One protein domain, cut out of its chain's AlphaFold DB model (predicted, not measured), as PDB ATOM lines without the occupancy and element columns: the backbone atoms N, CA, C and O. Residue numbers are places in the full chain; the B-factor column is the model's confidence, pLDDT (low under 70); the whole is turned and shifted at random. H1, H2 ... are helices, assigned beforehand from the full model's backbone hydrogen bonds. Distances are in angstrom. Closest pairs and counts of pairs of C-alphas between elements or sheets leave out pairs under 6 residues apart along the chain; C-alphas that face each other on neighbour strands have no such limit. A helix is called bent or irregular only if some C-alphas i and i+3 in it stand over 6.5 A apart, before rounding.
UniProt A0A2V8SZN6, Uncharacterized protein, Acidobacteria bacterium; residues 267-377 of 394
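What this domain is: This is residues 267 to 377 of the 394 residues of an uncharacterized protein of Acidobacteria bacterium (UniProt A0A2V8SZN6). The model is an open, elongated frame of helices: H3a and H4 form a V, meeting through residues 307 to 312 and 371 to 375, and H3b spans the V's open end. H1 runs beside part of H4, and H2 lies beyond the V's closed end. The printed part has 111 residues with four named helices, in the order H1, H2, H3, H4, and no named strand; it is all helix. It is only just loose, close to extended, with a radius of gyration of the C-alphas of 19.5 A and spans of 62 by 30 by 23 A.

Where its parts are: H1, residues 267 to 288, begins at C-alpha 267 (-27.193, -41.441, -52.109) and measures 32.9 A; it is only just irregular, C-alphas 267 and 270 being 6.6 A apart. H2 is residues 296 to 304. H3, residues 307 to 347, was assigned as one helix by its hydrogen bonds but is bent, with C-alphas 332 and 335 8.1 A apart; its arms are H3a, 307 to 332, 37.8 A, and H3b, 335 to 347, 18.4 A. H4, residues 356 to 375, measures 29.0 A and ends at C-alpha 375 (-11.118, -57.440, -56.371).

How they stand to each other: H1 touches H4 at a shallow tilt of 26 degrees, the same way; the closest C-alphas, Val 281 and Gly 375, are 5.8 A apart. H1 and H2 only just touch, with 3 pairs of C-alphas within 8 A, the closest being Asp 282 and Gly 303 at 6.7 A. H3a touches H4, closest at C-alphas Gly 308 and Gly 375, 4.1 A, opposite ways at 37 degrees, only just steep. H3b and H4 are apart. Every O i to N i+4 pair is within hydrogen-bond range in H2 and H3b, against 17 of 18 in H1, 20 of 22 in H3a and 14 of 16 in H4.

The domain as a whole: The C-alphas farthest apart, Asn 293 and Asp 335, are 62.2 A apart. The printed part has no cut, and no link is long. The pLDDT is under 70 at residues 289 to 294 and 349 to 353.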
ATOM      1  N   THR A 267     -27.315 -40.157 -52.820       85.75
ATOM      2  CA  THR A 267     -27.193 -41.441 -52.109       85.75
ATOM      3  C   THR A 267     -27.037 -42.617 -53.075       85.75
ATOM      4  O   THR A 267     -26.409 -43.621 -52.741       85.75
ATOM      5  N   SER A 268     -27.587 -42.505 -54.286       87.75
ATOM      6  CA  SER A 268     -27.520 -43.547 -55.316       87.75
ATOM      7  C   SER A 268     -26.189 -43.560 -56.077       87.75
ATOM      8  O   SER A 268     -25.779 -44.618 -56.557       87.75
ATOM      9  N   SER A 269     -25.478 -42.431 -56.179       89.62
ATOM     10  CA  SER A 269     -24.227 -42.353 -56.947       89.62
ATOM     11  C   SER A 269     -23.090 -43.235 -56.401       89.62
ATOM     12  O   SER A 269     -22.473 -43.932 -57.212       89.62
ATOM     13  N   PRO A 270     -22.834 -43.353 -55.077       89.38
ATOM     14  CA  PRO A 270     -21.806 -44.263 -54.567       89.38
ATOM     15  C   PRO A 270     -22.173 -45.733 -54.799       89.38
ATOM     16  O   PRO A 270     -21.303 -46.551 -55.094       89.38
ATOM     17  N   ILE A 271     -23.469 -46.064 -54.721       89.44
ATOM     18  CA  ILE A 271     -23.992 -47.410 -55.002       89.44
ATOM     19  C   ILE A 271     -23.751 -47.762 -56.473       89.44
ATOM     20  O   ILE A 271     -23.270 -48.854 -56.778       89.44
ATOM     21  N   PHE A 272     -24.029 -46.823 -57.381       90.81
ATOM     22  CA  PHE A 272     -23.769 -46.981 -58.807       90.81
ATOM     23  C   PHE A 272     -22.280 -47.215 -59.096       90.81
ATOM     24  O   PHE A 272     -21.938 -48.180 -59.781       90.81
ATOM     25  N   VAL A 273     -21.388 -46.401 -58.519       93.31
ATOM     26  CA  VAL A 273     -19.932 -46.578 -58.664       93.31
ATOM     27  C   VAL A 273     -19.485 -47.937 -58.115       93.31
ATOM     28  O   VAL A 273     -18.738 -48.647 -58.786       93.31
ATOM     29  N   GLY A 274     -19.987 -48.359 -56.952       91.12
ATOM     30  CA  GLY A 274     -19.723 -49.697 -56.411       91.12
ATOM     31  C   GLY A 274     -20.167 -50.821 -57.357       91.12
ATOM     32  O   GLY A 274     -19.418 -51.775 -57.584       91.12
ATOM     33  N   GLY A 275     -21.342 -50.676 -57.979       90.81
ATOM     34  CA  GLY A 275     -21.835 -51.581 -59.020       90.81
ATOM     35  C   GLY A 275     -20.943 -51.608 -60.265       90.81
ATOM     36  O   GLY A 275     -20.656 -52.685 -60.792       90.81
ATOM     37  N   MET A 276     -20.424 -50.455 -60.699       93.44
ATOM     38  CA  MET A 276     -19.447 -50.382 -61.792       93.44
ATOM     39  C   MET A 276     -18.147 -51.113 -61.446       93.44
ATOM     40  O   MET A 276     -17.622 -51.842 -62.288       93.44
ATOM     41  N   ILE A 277     -17.629 -50.965 -60.220       92.62
ATOM     42  CA  ILE A 277     -16.435 -51.699 -59.770       92.62
ATOM     43  C   ILE A 277     -16.707 -53.205 -59.795       92.62
ATOM     44  O   ILE A 277     -15.902 -53.944 -60.360       92.62
ATOM     45  N   ARG A 278     -17.843 -53.660 -59.238       89.00
ATOM     46  CA  ARG A 278     -18.254 -55.077 -59.262       89.00
ATOM     47  C   ARG A 278     -18.285 -55.596 -60.700       89.00
ATOM     48  O   ARG A 278     -17.644 -56.600 -60.986       89.00
ATOM     49  N   TRP A 279     -18.925 -54.863 -61.611       89.69
ATOM     50  CA  TRP A 279     -18.985 -55.216 -63.031       89.69
ATOM     51  C   TRP A 279     -17.598 -55.307 -63.685       89.69
ATOM     52  O   TRP A 279     -17.323 -56.252 -64.430       89.69
ATOM     53  N   LEU A 280     -16.691 -54.365 -63.397       91.00
ATOM     54  CA  LEU A 280     -15.318 -54.391 -63.912       91.00
ATOM     55  C   LEU A 280     -14.504 -55.569 -63.355       91.00
ATOM     56  O   LEU A 280     -13.726 -56.173 -64.100       91.00
ATOM     57  N   VAL A 281     -14.678 -55.897 -62.072       87.62
ATOM     58  CA  VAL A 281     -14.040 -57.050 -61.422       87.62
ATOM     59  C   VAL A 281     -14.579 -58.353 -62.010       87.62
ATOM     60  O   VAL A 281     -13.786 -59.180 -62.449       87.62
ATOM     61  N   ASP A 282     -15.896 -58.505 -62.143       85.56
ATOM     62  CA  ASP A 282     -16.511 -59.708 -62.723       85.56
ATOM     63  C   ASP A 282     -16.097 -59.912 -64.179       85.56
ATOM     64  O   ASP A 282     -15.778 -61.027 -64.597       85.56
ATOM     65  N   LYS A 283     -16.019 -58.829 -64.960       85.75
ATOM     66  CA  LYS A 283     -15.516 -58.874 -66.339       85.75
ATOM     67  C   LYS A 283     -14.060 -59.342 -66.402       85.75
ATOM     68  O   LYS A 283     -13.691 -60.061 -67.333       85.75
ATOM     69  N   TYR A 284     -13.229 -58.945 -65.440       84.00
ATOM     70  CA  TYR A 284     -11.850 -59.422 -65.334       84.00
ATOM     71  C   TYR A 284     -11.789 -60.899 -64.923       84.00
ATOM     72  O   TYR A 284     -11.097 -61.682 -65.576       84.00
ATOM     73  N   THR A 285     -12.559 -61.300 -63.913       80.69
ATOM     74  CA  THR A 285     -12.650 -62.687 -63.436       80.69
ATOM     75  C   THR A 285     -13.102 -63.629 -64.553       80.69
ATOM     76  O   THR A 285     -12.429 -64.624 -64.818       80.69
ATOM     77  N   ARG A 286     -14.143 -63.268 -65.317       79.25
ATOM     78  CA  ARG A 286     -14.593 -64.027 -66.502       79.25
ATOM     79  C   ARG A 286     -13.488 -64.212 -67.539       79.25
ATOM     80  O   ARG A 286     -13.331 -65.302 -68.074       79.25
ATOM     81  N   ARG A 287     -12.688 -63.173 -67.810       81.00
ATOM     82  CA  ARG A 287     -11.546 -63.268 -68.742       81.00
ATOM     83  C   ARG A 287     -10.435 -64.173 -68.210       81.00
ATOM     84  O   ARG A 287      -9.853 -64.924 -68.983       81.00
ATOM     85  N   LYS A 288     -10.148 -64.122 -66.907       75.31
ATOM     86  CA  LYS A 288      -9.129 -64.957 -66.248       75.31
ATOM     87  C   LYS A 288      -9.500 -66.443 -66.270       75.31
ATOM     88  O   LYS A 288      -8.625 -67.280 -66.473       75.31
ATOM     89  N   PHE A 289     -10.781 -66.759 -66.092       69.81
ATOM     90  CA  PHE A 289     -11.304 -68.127 -66.099       69.81
ATOM     91  C   PHE A 289     -11.876 -68.563 -67.456       69.81
ATOM     92  O   PHE A 289     -12.432 -69.647 -67.545       69.81
ATOM     93  N   ALA A 290     -11.680 -67.795 -68.533       65.31
ATOM     94  CA  ALA A 290     -12.174 -68.140 -69.873       65.31
ATOM     95  C   ALA A 290     -11.609 -69.465 -70.432       65.31
ATOM     96  O   ALA A 290     -12.182 -70.032 -71.355       65.31
ATOM     97  N   GLY A 291     -10.490 -69.957 -69.885       60.78
ATOM     98  CA  GLY A 291      -9.923 -71.276 -70.202       60.78
ATOM     99  C   GLY A 291     -10.321 -72.395 -69.230       60.78
ATOM    100  O   GLY A 291      -9.921 -73.539 -69.432       60.78
ATOM    101  N   ALA A 292     -11.065 -72.086 -68.167       65.62
ATOM    102  CA  ALA A 292     -11.617 -73.068 -67.244       65.62
ATOM    103  C   ALA A 292     -13.075 -73.328 -67.645       65.62
ATOM    104  O   ALA A 292     -13.866 -72.393 -67.706       65.62
ATOM    105  N   ASN A 293     -13.445 -74.583 -67.918       59.16
ATOM    106  CA  ASN A 293     -14.832 -74.987 -68.199       59.16
ATOM    107  C   ASN A 293     -15.696 -74.917 -66.921       59.16
ATOM    108  O   ASN A 293     -16.185 -75.934 -66.437       59.16
ATOM    109  N   MET A 294     -15.821 -73.732 -66.328       69.88
ATOM    110  CA  MET A 294     -16.688 -73.474 -65.181       69.88
ATOM    111  C   MET A 294     -18.059 -73.039 -65.689       69.88
ATOM    112  O   MET A 294     -18.161 -72.292 -66.663       69.88
ATOM    113  N   THR A 295     -19.119 -73.502 -65.033       75.69
ATOM    114  CA  THR A 295     -20.472 -73.021 -65.329       75.69
ATOM    115  C   THR A 295     -20.633 -71.574 -64.854       75.69
ATOM    116  O   THR A 295     -19.931 -71.123 -63.948       75.69
ATOM    117  N   GLU A 296     -21.571 -70.833 -65.448       74.25
ATOM    118  CA  GLU A 296     -21.859 -69.436 -65.077       74.25
ATOM    119  C   GLU A 296     -22.127 -69.287 -63.566       74.25
ATOM    120  O   GLU A 296     -21.614 -68.376 -62.921       74.25
ATOM    121  N   GLU A 297     -22.846 -70.244 -62.974       72.88
ATOM    122  CA  GLU A 297     -23.141 -70.292 -61.536       72.88
ATOM    123  C   GLU A 297     -21.885 -70.479 -60.674       72.88
ATOM    124  O   GLU A 297     -21.733 -69.827 -59.641       72.88
ATOM    125  N   GLN A 298     -20.949 -71.331 -61.105       73.19
ATOM    126  CA  GLN A 298     -19.678 -71.529 -60.403       73.19
ATOM    127  C   GLN A 298     -18.794 -70.282 -60.478       73.19
ATOM    128  O   GLN A 298     -18.086 -69.969 -59.523       73.19
ATOM    129  N   LEU A 299     -18.854 -69.555 -61.593       70.56
ATOM    130  CA  LEU A 299     -18.080 -68.336 -61.814       70.56
ATOM    131  C   LEU A 299     -18.606 -67.174 -60.951       70.56
ATOM    132  O   LEU A 299     -17.811 -66.435 -60.369       70.56
ATOM    133  N   VAL A 300     -19.932 -67.059 -60.803       74.38
ATOM    134  CA  VAL A 300     -20.568 -66.119 -59.862       74.38
ATOM    135  C   VAL A 300     -20.219 -66.476 -58.418       74.38
ATOM    136  O   VAL A 300     -19.772 -65.605 -57.673       74.38
ATOM    137  N   ALA A 301     -20.325 -67.753 -58.039       73.56
ATOM    138  CA  ALA A 301     -19.991 -68.206 -56.688       73.56
ATOM    139  C   ALA A 301     -18.513 -67.971 -56.327       73.56
ATOM    140  O   ALA A 301     -18.200 -67.640 -55.182       73.56
ATOM    141  N   GLU A 302     -17.595 -68.116 -57.286       71.88
ATOM    142  CA  GLU A 302     -16.178 -67.792 -57.090       71.88
ATOM    143  C   GLU A 302     -15.963 -66.275 -56.953       71.88
ATOM    144  O   GLU A 302     -15.201 -65.822 -56.096       71.88
ATOM    145  N   GLY A 303     -16.694 -65.474 -57.735       71.62
ATOM    146  CA  GLY A 303     -16.718 -64.016 -57.597       71.62
ATOM    147  C   GLY A 303     -17.247 -63.550 -56.236       71.62
ATOM    148  O   GLY A 303     -16.697 -62.615 -55.649       71.62
ATOM    149  N   ASP A 304     -18.258 -64.225 -55.692       76.12
ATOM    150  CA  ASP A 304     -18.834 -63.920 -54.376       76.12
ATOM    151  C   ASP A 304     -17.906 -64.313 -53.213       76.12
ATOM    152  O   ASP A 304     -17.948 -63.694 -52.149       76.12
ATOM    153  N   LYS A 305     -17.003 -65.279 -53.424       74.69
ATOM    154  CA  LYS A 305     -15.914 -65.615 -52.488       74.69
ATOM    155  C   LYS A 305     -14.698 -64.696 -52.612       74.69
ATOM    156  O   LYS A 305     -13.728 -64.869 -51.872       74.69
ATOM    157  N   SER A 306     -14.708 -63.744 -53.544       78.38
ATOM    158  CA  SER A 306     -13.542 -62.903 -53.794       78.38
ATOM    159  C   SER A 306     -13.173 -62.045 -52.580       78.38
ATOM    160  O   SER A 306     -14.019 -61.550 -51.828       78.38
ATOM    161  N   ASN A 307     -11.873 -61.781 -52.441       80.81
ATOM    162  CA  ASN A 307     -11.348 -60.900 -51.397       80.81
ATOM    163  C   ASN A 307     -11.933 -59.478 -51.479       80.81
ATOM    164  O   ASN A 307     -12.001 -58.789 -50.464       80.81
ATOM    165  N   GLY A 308     -12.402 -59.049 -52.659       84.75
ATOM    166  CA  GLY A 308     -13.104 -57.777 -52.837       84.75
ATOM    167  C   GLY A 308     -14.459 -57.729 -52.119       84.75
ATOM    168  O   GLY A 308     -14.772 -56.723 -51.479       84.75
ATOM    169  N   VAL A 309     -15.242 -58.812 -52.164       85.88
ATOM    170  CA  VAL A 309     -16.534 -58.911 -51.454       85.88
ATOM    171  C   VAL A 309     -16.314 -58.975 -49.937       85.88
ATOM    172  O   VAL A 309     -16.983 -58.263 -49.180       85.88
ATOM    173  N   LEU A 310     -15.310 -59.735 -49.486       87.50
ATOM    174  CA  LEU A 310     -14.915 -59.794 -48.072       87.50
ATOM    175  C   LEU A 310     -14.459 -58.426 -47.542       87.50
ATOM    176  O   LEU A 310     -14.930 -57.984 -46.496       87.50
ATOM    177  N   LEU A 311     -13.607 -57.711 -48.280       88.94
ATOM    178  CA  LEU A 311     -13.170 -56.368 -47.891       88.94
ATOM    179  C   LEU A 311     -14.343 -55.373 -47.857       88.94
ATOM    180  O   LEU A 311     -14.461 -54.598 -46.911       88.94
ATOM    181  N   SER A 312     -15.241 -55.430 -48.846       88.81
ATOM    182  CA  SER A 312     -16.422 -54.555 -48.917       88.81
ATOM    183  C   SER A 312     -17.365 -54.760 -47.727       88.81
ATOM    184  O   SER A 312     -17.773 -53.794 -47.086       88.81
ATOM    185  N   SER A 313     -17.675 -56.014 -47.386       88.88
ATOM    186  CA  SER A 313     -18.478 -56.333 -46.195       88.88
ATOM    187  C   SER A 313     -17.782 -55.910 -44.894       88.88
ATOM    188  O   SER A 313     -18.434 -55.368 -43.999       88.88
ATOM    189  N   GLY A 314     -16.453 -56.048 -44.830       90.81
ATOM    190  CA  GLY A 314     -15.625 -55.505 -43.756       90.81
ATOM    191  C   GLY A 314     -15.742 -53.984 -43.620       90.81
ATOM    192  O   GLY A 314     -15.899 -53.492 -42.506       90.81
ATOM    193  N   TYR A 315     -15.749 -53.229 -44.725       91.06
ATOM    194  CA  TYR A 315     -15.947 -51.775 -44.690       91.06
ATOM    195  C   TYR A 315     -17.346 -51.364 -44.238       91.06
ATOM    196  O   TYR A 315     -17.474 -50.386 -43.505       91.06
ATOM    197  N   ILE A 316     -18.388 -52.115 -44.603       90.19
ATOM    198  CA  ILE A 316     -19.749 -51.859 -44.110       90.19
ATOM    199  C   ILE A 316     -19.799 -52.030 -42.582       90.19
ATOM    200  O   ILE A 316     -20.295 -51.158 -41.863       90.19
ATOM    201  N   ALA A 317     -19.238 -53.126 -42.064       90.44
ATOM    202  CA  ALA A 317     -19.187 -53.377 -40.624       90.44
ATOM    203  C   ALA A 317     -18.282 -52.368 -39.889       90.44
ATOM    204  O   ALA A 317     -18.656 -51.828 -38.850       90.44
ATOM    205  N   GLY A 318     -17.114 -52.054 -40.451       91.31
ATOM    206  CA  GLY A 318     -16.176 -51.088 -39.885       91.31
ATOM    207  C   GLY A 318     -16.734 -49.666 -39.861       91.31
ATOM    208  O   GLY A 318     -16.597 -48.981 -38.853       91.31
ATOM    209  N   GLY A 319     -17.420 -49.242 -40.925       90.38
ATOM    210  CA  GLY A 319     -18.049 -47.924 -41.012       90.38
ATOM    211  C   GLY A 319     -19.173 -47.738 -39.996       90.38
ATOM    212  O   GLY A 319     -19.247 -46.699 -39.343       90.38
ATOM    213  N   THR A 320     -20.009 -48.762 -39.795       88.94
ATOM    214  CA  THR A 320     -21.058 -48.710 -38.763       88.94
ATOM    215  C   THR A 320     -20.461 -48.659 -37.357       88.94
ATOM    216  O   THR A 320     -20.888 -47.833 -36.550       88.94
ATOM    217  N   LEU A 321     -19.428 -49.458 -37.072       86.19
ATOM    218  CA  LEU A 321     -18.746 -49.433 -35.776       86.19
ATOM    219  C   LEU A 321     -18.026 -48.100 -35.518       86.19
ATOM    220  O   LEU A 321     -18.157 -47.538 -34.434       86.19
ATOM    221  N   ALA A 322     -17.313 -47.562 -36.512       90.38
ATOM    222  CA  ALA A 322     -16.654 -46.260 -36.418       90.38
ATOM    223  C   ALA A 322     -17.666 -45.130 -36.179       90.38
ATOM    224  O   ALA A 322     -17.420 -44.266 -35.341       90.38
ATOM    225  N   GLY A 323     -18.826 -45.170 -36.845       85.19
ATOM    226  CA  GLY A 323     -19.915 -44.217 -36.615       85.19
ATOM    227  C   GLY A 323     -20.470 -44.278 -35.189       85.19
ATOM    228  O   GLY A 323     -20.685 -43.239 -34.567       85.19
ATOM    229  N   VAL A 324     -20.636 -45.482 -34.632       82.38
ATOM    230  CA  VAL A 324     -21.053 -45.666 -33.232       82.38
ATOM    231  C   VAL A 324     -19.994 -45.123 -32.268       82.38
ATOM    232  O   VAL A 324     -20.331 -44.379 -31.348       82.38
ATOM    233  N   ILE A 325     -18.716 -45.440 -32.491       85.69
ATOM    234  CA  ILE A 325     -17.604 -44.929 -31.673       85.69
ATOM    235  C   ILE A 325     -17.554 -43.397 -31.730       85.69
ATOM    236  O   ILE A 325     -17.451 -42.754 -30.686       85.69
ATOM    237  N   PHE A 326     -17.682 -42.811 -32.921       84.00
ATOM    238  CA  PHE A 326     -17.722 -41.363 -33.109       84.00
ATOM    239  C   PHE A 326     -18.884 -40.721 -32.342       84.00
ATOM    240  O   PHE A 326     -18.676 -39.744 -31.625       84.00
ATOM    241  N   ALA A 327     -20.086 -41.301 -32.413       81.69
ATOM    242  CA  ALA A 327     -21.244 -40.813 -31.666       81.69
ATOM    243  C   ALA A 327     -21.005 -40.836 -30.146       81.69
ATOM    244  O   ALA A 327     -21.322 -39.862 -29.464       81.69
ATOM    245  N   PHE A 328     -20.395 -41.904 -29.616       78.31
ATOM    246  CA  PHE A 328     -20.042 -41.983 -28.195       78.31
ATOM    247  C   PHE A 328     -18.947 -40.993 -27.798       78.31
ATOM    248  O   PHE A 328     -19.045 -40.397 -26.728       78.31
ATOM    249  N   MET A 329     -17.927 -40.790 -28.639       79.38
ATOM    250  CA  MET A 329     -16.867 -39.806 -28.391       79.38
ATOM    251  C   MET A 329     -17.393 -38.370 -28.407       79.38
ATOM    252  O   MET A 329     -16.900 -37.540 -27.647       79.38
ATOM    253  N   ASN A 330     -18.407 -38.079 -29.223       78.69
ATOM    254  CA  ASN A 330     -18.980 -36.740 -29.311       78.69
ATOM    255  C   ASN A 330     -19.731 -36.324 -28.031       78.69
ATOM    256  O   ASN A 330     -19.907 -35.144 -27.774       78.69
ATOM    257  N   ILE A 331     -20.132 -37.265 -27.171       75.38
ATOM    258  CA  ILE A 331     -20.830 -36.935 -25.918       75.38
ATOM    259  C   ILE A 331     -19.898 -36.221 -24.910       75.38
ATOM    260  O   ILE A 331     -20.237 -35.119 -24.486       75.38
ATOM    261  N   PRO A 332     -18.729 -36.776 -24.516       79.25
ATOM    262  CA  PRO A 332     -17.826 -36.126 -23.563       79.25
ATOM    263  C   PRO A 332     -16.863 -35.106 -24.189       79.25
ATOM    264  O   PRO A 332     -16.343 -34.258 -23.470       79.25
ATOM    265  N   LEU A 333     -16.565 -35.198 -25.493       78.44
ATOM    266  CA  LEU A 333     -15.589 -34.322 -26.163       78.44
ATOM    267  C   LEU A 333     -16.233 -33.199 -26.983       78.44
ATOM    268  O   LEU A 333     -15.501 -32.488 -27.672       78.44
ATOM    269  N   LYS A 334     -17.556 -33.015 -26.887       77.25
ATOM    270  CA  LYS A 334     -18.315 -32.052 -27.693       77.25
ATOM    271  C   LYS A 334     -17.642 -30.684 -27.783       77.25
ATOM    272  O   LYS A 334     -17.313 -30.240 -28.871       77.25
ATOM    273  N   ASP A 335     -17.317 -30.075 -26.645       78.25
ATOM    274  CA  ASP A 335     -16.748 -28.722 -26.623       78.25
ATOM    275  C   ASP A 335     -15.381 -28.635 -27.319       78.25
ATOM    276  O   ASP A 335     -15.055 -27.624 -27.939       78.25
ATOM    277  N   LYS A 336     -14.568 -29.697 -27.243       80.00
ATOM    278  CA  LYS A 336     -13.264 -29.755 -27.923       80.00
ATOM    279  C   LYS A 336     -13.418 -29.997 -29.421       80.00
ATOM    280  O   LYS A 336     -12.646 -29.439 -30.198       80.00
ATOM    281  N   LEU A 337     -14.388 -30.821 -29.813       78.75
ATOM    282  CA  LEU A 337     -14.711 -31.081 -31.215       78.75
ATOM    283  C   LEU A 337     -15.286 -29.824 -31.872       78.75
ATOM    284  O   LEU A 337     -14.770 -29.419 -32.906       78.75
ATOM    285  N   ASP A 338     -16.221 -29.139 -31.215       80.56
ATOM    286  CA  ASP A 338     -16.815 -27.885 -31.692       80.56
ATOM    287  C   ASP A 338     -15.754 -26.771 -31.826       80.56
ATOM    288  O   ASP A 338     -15.784 -25.969 -32.762       80.56
ATOM    289  N   GLN A 339     -14.782 -26.701 -30.906       81.94
ATOM    290  CA  GLN A 339     -13.649 -25.767 -31.012       81.94
ATOM    291  C   GLN A 339     -12.726 -26.105 -32.188       81.94
ATOM    292  O   GLN A 339     -12.296 -25.200 -32.908       81.94
ATOM    293  N   PHE A 340     -12.430 -27.390 -32.391       83.12
ATOM    294  CA  PHE A 340     -11.636 -27.845 -33.528       83.12
ATOM    295  C   PHE A 340     -12.348 -27.570 -34.855       83.12
ATOM    296  O   PHE A 340     -11.721 -27.071 -35.783       83.12
ATOM    297  N   GLU A 341     -13.650 -27.830 -34.928       81.38
ATOM    298  CA  GLU A 341     -14.479 -27.604 -36.110       81.38
ATOM    299  C   GLU A 341     -14.511 -26.121 -36.489       81.38
ATOM    300  O   GLU A 341     -14.267 -25.772 -37.643       81.38
ATOM    301  N   LYS A 342     -14.672 -25.222 -35.509       82.69
ATOM    302  CA  LYS A 342     -14.579 -23.767 -35.726       82.69
ATOM    303  C   LYS A 342     -13.196 -23.333 -36.205       82.69
ATOM    304  O   LYS A 342     -13.091 -22.505 -37.109       82.69
ATOM    305  N   TRP A 343     -12.130 -23.878 -35.615       85.31
ATOM    306  CA  TRP A 343     -10.766 -23.579 -36.050       85.31
ATOM    307  C   TRP A 343     -10.512 -24.062 -37.483       85.31
ATOM    308  O   TRP A 343      -9.980 -23.300 -38.293       85.31
ATOM    309  N   ALA A 344     -10.929 -25.292 -37.794       80.06
ATOM    310  CA  ALA A 344     -10.779 -25.912 -39.104       80.06
ATOM    311  C   ALA A 344     -11.571 -25.147 -40.166       80.06
ATOM    312  O   ALA A 344     -11.022 -24.820 -41.208       80.06
ATOM    313  N   THR A 345     -12.806 -24.761 -39.865       79.31
ATOM    314  CA  THR A 345     -13.643 -23.931 -40.742       79.31
ATOM    315  C   THR A 345     -12.992 -22.578 -41.044       79.31
ATOM    316  O   THR A 345     -12.976 -22.134 -42.187       79.31
ATOM    317  N   ALA A 346     -12.392 -21.931 -40.040       79.75
ATOM    318  CA  ALA A 346     -11.775 -20.616 -40.215       79.75
ATOM    319  C   ALA A 346     -10.428 -20.649 -40.967       79.75
ATOM    320  O   ALA A 346     -10.088 -19.679 -41.642       79.75
ATOM    321  N   HIS A 347      -9.645 -21.725 -40.838       79.56
ATOM    322  CA  HIS A 347      -8.267 -21.784 -41.357       79.56
ATOM    323  C   HIS A 347      -8.073 -22.751 -42.528       79.56
ATOM    324  O   HIS A 347      -7.041 -22.687 -43.197       79.56
ATOM    325  N   ASN A 348      -9.021 -23.655 -42.780       75.62
ATOM    326  CA  ASN A 348      -8.916 -24.660 -43.825       75.62
ATOM    327  C   ASN A 348     -10.012 -24.462 -44.890       75.62
ATOM    328  O   ASN A 348     -11.148 -24.890 -44.685       75.62
ATOM    329  N   PRO A 349      -9.672 -23.911 -46.069       69.56
ATOM    330  CA  PRO A 349     -10.628 -23.712 -47.162       69.56
ATOM    331  C   PRO A 349     -11.141 -25.024 -47.790       69.56
ATOM    332  O   PRO A 349     -12.035 -24.988 -48.634       69.56
ATOM    333  N   PHE A 350     -10.581 -26.178 -47.405       67.94
ATOM    334  CA  PHE A 350     -11.065 -27.503 -47.800       67.94
ATOM    335  C   PHE A 350     -12.032 -28.129 -46.785       67.94
ATOM    336  O   PHE A 350     -12.570 -29.198 -47.063       67.94
ATOM    337  N   PHE A 351     -12.219 -27.517 -45.609       68.38
ATOM    338  CA  PHE A 351     -13.084 -28.059 -44.559       68.38
ATOM    339  C   PHE A 351     -14.549 -27.652 -44.772       68.38
ATOM    340  O   PHE A 351     -15.409 -28.522 -44.859       68.38
ATOM    341  N   GLU A 352     -14.811 -26.358 -44.978       66.31
ATOM    342  CA  GLU A 352     -16.101 -25.838 -45.448       66.31
ATOM    343  C   GLU A 352     -15.876 -24.888 -46.635       66.31
ATOM    344  O   GLU A 352     -15.053 -23.975 -46.564       66.31
ATOM    345  N   GLY A 353     -16.592 -25.102 -47.745       68.19
ATOM    346  CA  GLY A 353     -16.541 -24.226 -48.920       68.19
ATOM    347  C   GLY A 353     -16.662 -24.967 -50.258       68.19
ATOM    348  O   GLY A 353     -16.844 -26.176 -50.282       68.19
ATOM    349  N   PRO A 354     -16.505 -24.278 -51.403       70.50
ATOM    350  CA  PRO A 354     -16.692 -24.877 -52.734       70.50
ATOM    351  C   PRO A 354     -15.737 -26.039 -53.061       70.50
ATOM    352  O   PRO A 354     -15.988 -26.812 -53.979       70.50
ATOM    353  N   TRP A 355     -14.623 -26.150 -52.328       74.75
ATOM    354  CA  TRP A 355     -13.595 -27.175 -52.518       74.75
ATOM    355  C   TRP A 355     -13.719 -28.355 -51.542       74.75
ATOM    356  O   TRP A 355     -12.953 -29.315 -51.669       74.75
ATOM    357  N   SER A 356     -14.674 -28.327 -50.599       77.88
ATOM    358  CA  SER A 356     -14.903 -29.438 -49.660       77.88
ATOM    359  C   SER A 356     -15.282 -30.729 -50.388       77.88
ATOM    360  O   SER A 356     -14.843 -31.816 -50.012       77.88
ATOM    361  N   ASP A 357     -16.016 -30.606 -51.495       81.06
ATOM    362  CA  ASP A 357     -16.434 -31.738 -52.327       81.06
ATOM    363  C   ASP A 357     -15.234 -32.467 -52.943       81.06
ATOM    364  O   ASP A 357     -15.215 -33.697 -53.034       81.06
ATOM    365  N   VAL A 358     -14.184 -31.723 -53.308       82.25
ATOM    366  CA  VAL A 358     -12.948 -32.300 -53.854       82.25
ATOM    367  C   VAL A 358     -12.203 -33.073 -52.772       82.25
ATOM    368  O   VAL A 358     -11.735 -34.185 -53.028       82.25
ATOM    369  N   LEU A 359     -12.135 -32.529 -51.551       82.31
ATOM    370  CA  LEU A 359     -11.525 -33.226 -50.421       82.31
ATOM    371  C   LEU A 359     -12.276 -34.525 -50.102       82.31
ATOM    372  O   LEU A 359     -11.627 -35.537 -49.853       82.31
ATOM    373  N   ALA A 360     -13.612 -34.528 -50.172       83.62
ATOM    374  CA  ALA A 360     -14.437 -35.724 -49.981       83.62
ATOM    375  C   ALA A 360     -14.295 -36.747 -51.127       83.62
ATOM    376  O   ALA A 360     -14.359 -37.960 -50.897       83.62
ATOM    377  N   MET A 361     -14.036 -36.287 -52.356       87.19
ATOM    378  CA  MET A 361     -13.783 -37.159 -53.508       87.19
ATOM    379  C   MET A 361     -12.484 -37.962 -53.380       87.19
ATOM    380  O   MET A 361     -12.437 -39.102 -53.839       87.19
ATOM    381  N   ILE A 362     -11.437 -37.417 -52.756       90.12
ATOM    382  CA  ILE A 362     -10.138 -38.099 -52.611       90.12
ATOM    383  C   ILE A 362     -10.254 -39.450 -51.876       90.12
ATOM    384  O   ILE A 362      -9.877 -40.467 -52.468       90.12
ATOM    385  N   PRO A 363     -10.772 -39.534 -50.629       90.00
ATOM    386  CA  PRO A 363     -10.907 -40.806 -49.927       90.00
ATOM    387  C   PRO A 363     -11.894 -41.741 -50.633       90.00
ATOM    388  O   PRO A 363     -11.684 -42.954 -50.630       90.00
ATOM    389  N   PHE A 364     -12.924 -41.202 -51.294       91.00
ATOM    390  CA  PHE A 364     -13.870 -41.998 -52.074       91.00
ATOM    391  C   PHE A 364     -13.208 -42.678 -53.284       91.00
ATOM    392  O   PHE A 364     -13.367 -43.886 -53.488       91.00
ATOM    393  N   ILE A 365     -12.422 -41.931 -54.067       92.62
ATOM    394  CA  ILE A 365     -11.654 -42.473 -55.197       92.62
ATOM    395  C   ILE A 365     -10.624 -43.479 -54.689       92.62
ATOM    396  O   ILE A 365     -10.495 -44.556 -55.268       92.62
ATOM    397  N   LEU A 366      -9.929 -43.175 -53.591       92.81
ATOM    398  CA  LEU A 366      -8.946 -44.080 -52.998       92.81
ATOM    399  C   LEU A 366      -9.589 -45.414 -52.594       92.81
ATOM    400  O   LEU A 366      -9.070 -46.467 -52.961       92.81
ATOM    401  N   LEU A 367     -10.740 -45.384 -51.915       91.56
ATOM    402  CA  LEU A 367     -11.511 -46.585 -51.570       91.56
ATOM    403  C   LEU A 367     -11.967 -47.355 -52.814       91.56
ATOM    404  O   LEU A 367     -11.831 -48.574 -52.870       91.56
ATOM    405  N   THR A 368     -12.459 -46.648 -53.831       91.62
ATOM    406  CA  THR A 368     -12.906 -47.232 -55.107       91.62
ATOM    407  C   THR A 368     -11.759 -47.964 -55.815       91.62
ATOM    408  O   THR A 368     -11.895 -49.123 -56.213       91.62
ATOM    409  N   VAL A 369     -10.603 -47.309 -55.938       91.62
ATOM    410  CA  VAL A 369      -9.393 -47.880 -56.544       91.62
ATOM    411  C   VAL A 369      -8.901 -49.073 -55.730       91.62
ATOM    412  O   VAL A 369      -8.567 -50.110 -56.304       91.62
ATOM    413  N   LEU A 370      -8.910 -48.966 -54.403       91.62
ATOM    414  CA  LEU A 370      -8.498 -50.044 -53.514       91.62
ATOM    415  C   LEU A 370      -9.379 -51.289 -53.672       91.62
ATOM    416  O   LEU A 370      -8.855 -52.392 -53.842       91.62
ATOM    417  N   LEU A 371     -10.703 -51.115 -53.689       89.88
ATOM    418  CA  LEU A 371     -11.655 -52.203 -53.926       89.88
ATOM    419  C   LEU A 371     -11.435 -52.862 -55.290       89.88
ATOM    420  O   LEU A 371     -11.473 -54.087 -55.392       89.88
ATOM    421  N   TYR A 372     -11.144 -52.075 -56.327       89.88
ATOM    422  CA  TYR A 372     -10.839 -52.604 -57.654       89.88
ATOM    423  C   TYR A 372      -9.525 -53.408 -57.688       89.88
ATOM    424  O   TYR A 372      -9.478 -54.493 -58.274       89.88
ATOM    425  N   ILE A 373      -8.465 -52.915 -57.036       89.06
ATOM    426  CA  ILE A 373      -7.159 -53.592 -56.950       89.06
ATOM    427  C   ILE A 373      -7.283 -54.922 -56.192       89.06
ATOM    428  O   ILE A 373      -6.772 -55.947 -56.656       89.06
ATOM    429  N   VAL A 374      -7.980 -54.923 -55.053       87.62
ATOM    430  CA  VAL A 374      -8.195 -56.129 -54.236       87.62
ATOM    431  C   VAL A 374      -9.135 -57.108 -54.939       87.62
ATOM    432  O   VAL A 374      -8.858 -58.305 -54.968       87.62
ATOM    433  N   GLY A 375     -10.199 -56.615 -55.579       84.56
ATOM    434  CA  GLY A 375     -11.118 -57.440 -56.371       84.56
ATOM    435  C   GLY A 375     -10.438 -58.130 -57.556       84.56
ATOM    436  O   GLY A 375     -10.779 -59.258 -57.894       84.56
ATOM    437  N   ARG A 376      -9.412 -57.507 -58.146       84.50
ATOM    438  CA  ARG A 376      -8.561 -58.120 -59.181       84.50
ATOM    439  C   ARG A 376      -7.530 -59.117 -58.654       84.50
ATOM    440  O   ARG A 376      -6.762 -59.651 -59.458       84.50
ATOM    441  N   GLU A 377      -7.470 -59.333 -57.342       79.88
ATOM    442  CA  GLU A 377      -6.421 -60.103 -56.665       79.88
ATOM    443  C   GLU A 377      -5.000 -59.569 -56.939       79.88
ATOM    444  O   GLU A 377      -4.026 -60.311 -56.844       79.88
TER     445      GLU A 377